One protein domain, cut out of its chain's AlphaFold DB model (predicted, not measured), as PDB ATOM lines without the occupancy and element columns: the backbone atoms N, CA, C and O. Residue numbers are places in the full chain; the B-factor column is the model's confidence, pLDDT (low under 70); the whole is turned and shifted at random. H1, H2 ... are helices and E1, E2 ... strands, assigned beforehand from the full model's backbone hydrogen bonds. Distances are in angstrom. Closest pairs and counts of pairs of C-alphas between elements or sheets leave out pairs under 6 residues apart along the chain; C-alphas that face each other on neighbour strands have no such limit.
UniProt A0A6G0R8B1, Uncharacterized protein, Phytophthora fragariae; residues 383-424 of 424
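This is residues 383 to 424 of the 424 residues of an uncharacterized protein of Phytophthora fragariae (UniProt A0A6G0R8B1). A two-stranded hairpin, E1 and E2, has two short helices packed on it, H2 crossing both strands and H1 by the turn end of E2; the two helices form a corner with each other, and residues 419 to 424 run on from E2 as a tail that leads away from H1. The printed part has 42 residues, with two named helices followed by two named strands, in the order H1, H2, E1, E2. The sheet, of order E1 - E2, is antiparallel, and the class is mixed, helices and strands. The whole is only just compact, close to loose, with a radius of gyration of the C-alphas of 11.0 A, and its outline is elongated, 33 by 20 by 12 A.

H1, residues 383 to 390, and H2, residues 393 to 401, are close but not clearly touching, with 2 pairs of C-alphas within 8 A. Their closest C-alphas are those of Gln 389 and Val 395, 6.0 A apart. Their lines stand at a steep tilt of 63 degrees, and they run the same way. The closest C-alphas of H2 and E1, residues 407 to 412, are those of Val 399 and Val 409, 6.3 A apart. H1 and E1 are apart. E2, residues 415 to 418, forms a hairpin with E1: the two strands are antiparallel, with 161 degrees between their directions. N 410 and O 417 are within hydrogen-bond range at 2.9 A, and so are N 417 and O 410 at 2.8 A. The closest C-alphas of H1 and E2 are those of Ile 386 and Leu 415, 5.7 A apart. Those of H2 and E2 are Val 395 and Val 416, 7.0 A apart. Residues 403 to 404 pair antiparallel with residues 407 to 408 of E1. Each O i to N i+4 pair of H1 is within hydrogen-bond range; in H2 it is 4 of 5.

H1 begins at C-alpha 383, at (-7.201, -25.676, -47.689), and is 10.5 A long from first to last C-alpha. H2 is 12.2 A long and ends at C-alpha 401, at (-27.733, -13.468, -44.795). E1 is 15.2 A long. E2 is 10.1 A long and ends at C-alpha 418, at (-20.923, -18.189, -36.554).

The two C-alphas farthest apart are those of Arg 391 and Gly 424, at 34.8 A. The printed part has no cut, and it ends at residue 424, the chain's last. The links H1 to H2, H2 to E1 and E1 to E2 are tight. The mean pLDDT of the printed part is 90.9, and residues 422 to 424 are under 70.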
ATOM      1  N   GLY A 383      -6.881 -26.023 -46.302       92.00
ATOM      2  CA  GLY A 383      -7.201 -25.676 -47.689       92.00
ATOM      3  C   GLY A 383      -8.426 -26.421 -48.226       92.00
ATOM      4  O   GLY A 383      -9.336 -25.793 -48.761       92.00
ATOM      5  N   GLU A 384      -8.510 -27.738 -48.020       93.19
ATOM      6  CA  GLU A 384      -9.676 -28.540 -48.420       93.19
ATOM      7  C   GLU A 384     -10.943 -28.137 -47.652       93.19
ATOM      8  O   GLU A 384     -12.032 -28.101 -48.232       93.19
ATOM      9  N   VAL A 385     -10.819 -27.779 -46.368       94.25
ATOM     10  CA  VAL A 385     -11.945 -27.268 -45.568       94.25
ATOM     11  C   VAL A 385     -12.416 -25.905 -46.092       94.25
ATOM     12  O   VAL A 385     -13.623 -25.698 -46.244       94.25
ATOM     13  N   ILE A 386     -11.494 -24.996 -46.427       96.06
ATOM     14  CA  ILE A 386     -11.801 -23.693 -47.037       96.06
ATOM     15  C   ILE A 386     -12.486 -23.882 -48.401       96.06
ATOM     16  O   ILE A 386     -13.553 -23.310 -48.631       96.06
ATOM     17  N   GLU A 387     -11.949 -24.728 -49.286       96.12
ATOM     18  CA  GLU A 387     -12.565 -25.032 -50.585       96.12
ATOM     19  C   GLU A 387     -13.967 -25.645 -50.440       96.12
ATOM     20  O   GLU A 387     -14.900 -25.258 -51.152       96.12
ATOM     21  N   ALA A 388     -14.147 -26.585 -49.505       95.12
ATOM     22  CA  ALA A 388     -15.439 -27.205 -49.229       95.12
ATOM     23  C   ALA A 388     -16.469 -26.183 -48.720       95.12
ATOM     24  O   ALA A 388     -17.641 -26.242 -49.107       95.12
ATOM     25  N   GLN A 389     -16.046 -25.212 -47.902       96.12
ATOM     26  CA  GLN A 389     -16.906 -24.111 -47.471       96.12
ATOM     27  C   GLN A 389     -17.250 -23.162 -48.626       96.12
ATOM     28  O   GLN A 389     -18.429 -22.874 -48.826       96.12
ATOM     29  N   GLN A 390     -16.278 -22.744 -49.443       93.44
ATOM     30  CA  GLN A 390     -16.519 -21.874 -50.604       93.44
ATOM     31  C   GLN A 390     -17.488 -22.501 -51.619       93.44
ATOM     32  O   GLN A 390     -18.375 -21.821 -52.142       93.44
ATOM     33  N   ARG A 391     -17.378 -23.814 -51.864       96.62
ATOM     34  CA  ARG A 391     -18.281 -24.571 -52.753       96.62
ATOM     35  C   ARG A 391     -19.659 -24.856 -52.131       96.62
ATOM     36  O   ARG A 391     -20.568 -25.302 -52.835       96.62
ATOM     37  N   SER A 392     -19.857 -24.604 -50.835       96.25
ATOM     38  CA  SER A 392     -21.095 -24.938 -50.126       96.25
ATOM     39  C   SER A 392     -22.190 -23.880 -50.293       96.25
ATOM     40  O   SER A 392     -22.149 -22.797 -49.708       96.25
ATOM     41  N   ARG A 393     -23.282 -24.261 -50.970       97.31
ATOM     42  CA  ARG A 393     -24.536 -23.477 -51.046       97.31
ATOM     43  C   ARG A 393     -25.215 -23.229 -49.693       97.31
ATOM     44  O   ARG A 393     -26.197 -22.488 -49.634       97.31
ATOM     45  N   LEU A 394     -24.792 -23.881 -48.608       96.00
ATOM     46  CA  LEU A 394     -25.222 -23.495 -47.262       96.00
ATOM     47  C   LEU A 394     -24.414 -22.286 -46.786       96.00
ATOM     48  O   LEU A 394     -25.009 -21.286 -46.408       96.00
ATOM     49  N   VAL A 395     -23.085 -22.364 -46.876       95.88
ATOM     50  CA  VAL A 395     -22.160 -21.301 -46.461       95.88
ATOM     51  C   VAL A 395     -22.397 -20.013 -47.247       95.88
ATOM     52  O   VAL A 395     -22.524 -18.959 -46.636       95.88
ATOM     53  N   GLN A 396     -22.571 -20.102 -48.568       95.69
ATOM     54  CA  GLN A 396     -22.907 -18.956 -49.426       95.69
ATOM     55  C   GLN A 396     -24.137 -18.194 -48.895       95.69
ATOM     56  O   GLN A 396     -24.049 -17.002 -48.618       95.69
ATOM     57  N   ARG A 397     -25.237 -18.904 -48.603       95.44
ATOM     58  CA  ARG A 397     -26.462 -18.310 -48.033       95.44
ATOM     59  C   ARG A 397     -26.312 -17.804 -46.595       95.44
ATOM     60  O   ARG A 397     -27.077 -16.940 -46.184       95.44
ATOM     61  N   LEU A 398     -25.363 -18.332 -45.818       95.62
ATOM     62  CA  LEU A 398     -25.039 -17.807 -44.485       95.62
ATOM     63  C   LEU A 398     -24.284 -16.473 -44.591       95.62
ATOM     64  O   LEU A 398     -24.586 -15.553 -43.838       95.62
ATOM     65  N   VAL A 399     -23.360 -16.347 -45.548       94.81
ATOM     66  CA  VAL A 399     -22.652 -15.087 -45.837       94.81
ATOM     67  C   VAL A 399     -23.608 -14.042 -46.422       94.81
ATOM     68  O   VAL A 399     -23.619 -12.912 -45.948       94.81
ATOM     69  N   GLU A 400     -24.465 -14.421 -47.378       95.00
ATOM     70  CA  GLU A 400     -25.516 -13.555 -47.944       95.00
ATOM     71  C   GLU A 400     -26.492 -13.030 -46.877       95.00
ATOM     72  O   GLU A 400     -26.935 -11.885 -46.955       95.00
ATOM     73  N   ALA A 401     -26.835 -13.855 -45.881       94.50
ATOM     74  CA  ALA A 401     -27.733 -13.468 -44.795       94.50
ATOM     75  C   ALA A 401     -27.059 -12.600 -43.717       94.50
ATOM     76  O   ALA A 401     -27.764 -11.918 -42.976       94.50
ATOM     77  N   GLY A 402     -25.731 -12.664 -43.571       92.38
ATOM     78  CA  GLY A 402     -24.952 -11.978 -42.529       92.38
ATOM     79  C   GLY A 402     -25.194 -12.466 -41.090       92.38
ATOM     80  O   GLY A 402     -24.327 -12.304 -40.232       92.38
ATOM     81  N   GLU A 403     -26.333 -13.103 -40.810       93.44
ATOM     82  CA  GLU A 403     -26.703 -13.651 -39.505       93.44
ATOM     83  C   GLU A 403     -27.359 -15.036 -39.621       93.44
ATOM     84  O   GLU A 403     -28.095 -15.346 -40.560       93.44
ATOM     85  N   HIS A 404     -27.139 -15.876 -38.610       93.12
ATOM     86  CA  HIS A 404     -27.772 -17.179 -38.459       93.12
ATOM     87  C   HIS A 404     -28.288 -17.362 -37.030       93.12
ATOM     88  O   HIS A 404     -27.516 -17.350 -36.077       93.12
ATOM     89  N   GLN A 405     -29.602 -17.558 -36.870       90.38
ATOM     90  CA  GLN A 405     -30.251 -17.728 -35.556       90.38
ATOM     91  C   GLN A 405     -29.954 -16.572 -34.568       90.38
ATOM     92  O   GLN A 405     -29.789 -16.806 -33.372       90.38
ATOM     93  N   GLY A 406     -29.851 -15.331 -35.064       90.12
ATOM     94  CA  GLY A 406     -29.517 -14.147 -34.254       90.12
ATOM     95  C   GLY A 406     -28.046 -14.054 -33.820       90.12
ATOM     96  O   GLY A 406     -27.723 -13.295 -32.911       90.12
ATOM     97  N   LYS A 407     -27.159 -14.840 -34.440       94.25
ATOM     98  CA  LYS A 407     -25.698 -14.770 -34.288       94.25
ATOM     99  C   LYS A 407     -25.091 -14.277 -35.592       94.25
ATOM    100  O   LYS A 407     -25.531 -14.710 -36.656       94.25
ATOM    101  N   LYS A 408     -24.065 -13.432 -35.535       93.56
ATOM    102  CA  LYS A 408     -23.398 -12.951 -36.751       93.56
ATOM    103  C   LYS A 408     -22.636 -14.070 -37.447       93.56
ATOM    104  O   LYS A 408     -22.065 -14.947 -36.797       93.56
ATOM    105  N   VAL A 409     -22.622 -14.007 -38.770       95.19
ATOM    106  CA  VAL A 409     -21.774 -14.816 -39.638       95.19
ATOM    107  C   VAL A 409     -20.550 -13.974 -39.987       95.19
ATOM    108  O   VAL A 409     -20.680 -12.871 -40.513       95.19
ATOM    109  N   VAL A 410     -19.358 -14.469 -39.660       95.06
ATOM    110  CA  VAL A 410     -18.093 -13.734 -39.800       95.06
ATOM    111  C   VAL A 410     -17.104 -14.593 -40.574       95.06
ATOM    112  O   VAL A 410     -16.939 -15.771 -40.274       95.06
ATOM    113  N   THR A 411     -16.434 -14.010 -41.568       93.94
ATOM    114  CA  THR A 411     -15.368 -14.702 -42.307       93.94
ATOM    115  C   THR A 411     -14.019 -14.387 -41.664       93.94
ATOM    116  O   THR A 411     -13.652 -13.218 -41.558       93.94
ATOM    117  N   ALA A 412     -13.281 -15.410 -41.237       92.62
ATOM    118  CA  ALA A 412     -11.950 -15.287 -40.643       92.62
ATOM    119  C   ALA A 412     -11.082 -16.488 -41.045       92.62
ATOM    120  O   ALA A 412     -11.577 -17.608 -41.135       92.62
ATOM    121  N   PHE A 413      -9.790 -16.264 -41.300       91.38
ATOM    122  CA  PHE A 413      -8.848 -17.307 -41.754       91.38
ATOM    123  C   PHE A 413      -9.302 -18.060 -43.027       91.38
ATOM    124  O   PHE A 413      -8.993 -19.230 -43.211       91.38
ATOM    125  N   GLY A 414     -10.080 -17.404 -43.899       89.38
ATOM    126  CA  GLY A 414     -10.689 -18.021 -45.090       89.38
ATOM    127  C   GLY A 414     -11.930 -18.884 -44.813       89.38
ATOM    128  O   GLY A 414     -12.601 -19.293 -45.759       89.38
ATOM    129  N   LEU A 415     -12.264 -19.119 -43.542       94.31
ATOM    130  CA  LEU A 415     -13.418 -19.892 -43.088       94.31
ATOM    131  C   LEU A 415     -14.589 -18.979 -42.711       94.31
ATOM    132  O   LEU A 415     -14.406 -17.855 -42.245       94.31
ATOM    133  N   VAL A 416     -15.808 -19.491 -42.859       95.62
ATOM    134  CA  VAL A 416     -17.047 -18.833 -42.437       95.62
ATOM    135  C   VAL A 416     -17.481 -19.399 -41.089       95.62
ATOM    136  O   VAL A 416     -17.783 -20.585 -40.948       95.62
ATOM    137  N   LEU A 417     -17.512 -18.526 -40.087       95.06
ATOM    138  CA  LEU A 417     -17.786 -18.829 -38.687       95.06
ATOM    139  C   LEU A 417     -19.122 -18.210 -38.256       95.06
ATOM    140  O   LEU A 417     -19.606 -17.255 -38.862       95.06
ATOM    141  N   ILE A 418     -19.710 -18.736 -37.180       95.12
ATOM    142  CA  ILE A 418     -20.923 -18.189 -36.554       95.12
ATOM    143  C   ILE A 418     -20.567 -17.783 -35.123       95.12
ATOM    144  O   ILE A 418     -20.093 -18.617 -34.353       95.12
ATOM    145  N   GLU A 419     -20.807 -16.524 -34.752       92.75
ATOM    146  CA  GLU A 419     -20.472 -15.993 -33.425       92.75
ATOM    147  C   GLU A 419     -21.312 -16.651 -32.317       92.75
ATOM    148  O   GLU A 419     -22.430 -16.238 -31.999       92.75
ATOM    149  N   THR A 420     -20.773 -17.687 -31.677       87.75
ATOM    150  CA  THR A 420     -21.341 -18.231 -30.440       87.75
ATOM    151  C   THR A 420     -20.804 -17.457 -29.242       87.75
ATOM    152  O   THR A 420     -19.641 -17.620 -28.870       87.75
ATOM    153  N   GLY A 421     -21.654 -16.644 -28.609       81.44
ATOM    154  CA  GLY A 421     -21.338 -16.048 -27.310       81.44
ATOM    155  C   GLY A 421     -20.941 -17.122 -26.291       81.44
ATOM    156  O   GLY A 421     -21.514 -18.214 -26.285       81.44
ATOM    157  N   ARG A 422     -19.945 -16.824 -25.448       68.44
ATOM    158  CA  ARG A 422     -19.504 -17.747 -24.393       68.44
ATOM    159  C   ARG A 422     -20.655 -17.973 -23.411       68.44
ATOM    160  O   ARG A 422     -21.192 -17.005 -22.879       68.44
ATOM    161  N   CYS A 423     -20.979 -19.231 -23.129       50.53
ATOM    162  CA  CYS A 423     -21.681 -19.567 -21.895       50.53
ATOM    163  C   CYS A 423     -20.682 -19.390 -20.744       50.53
ATOM    164  O   CYS A 423     -19.612 -20.004 -20.781       50.53
ATOM    165  N   GLY A 424     -21.008 -18.514 -19.793       43.28
ATOM    166  CA  GLY A 424     -20.277 -18.316 -18.537       43.28
ATOM    167  C   GLY A 424     -21.025 -18.912 -17.356       43.28
ATOM    168  O   GLY A 424     -22.236 -19.184 -17.525       43.28
TER     169      GLY A 424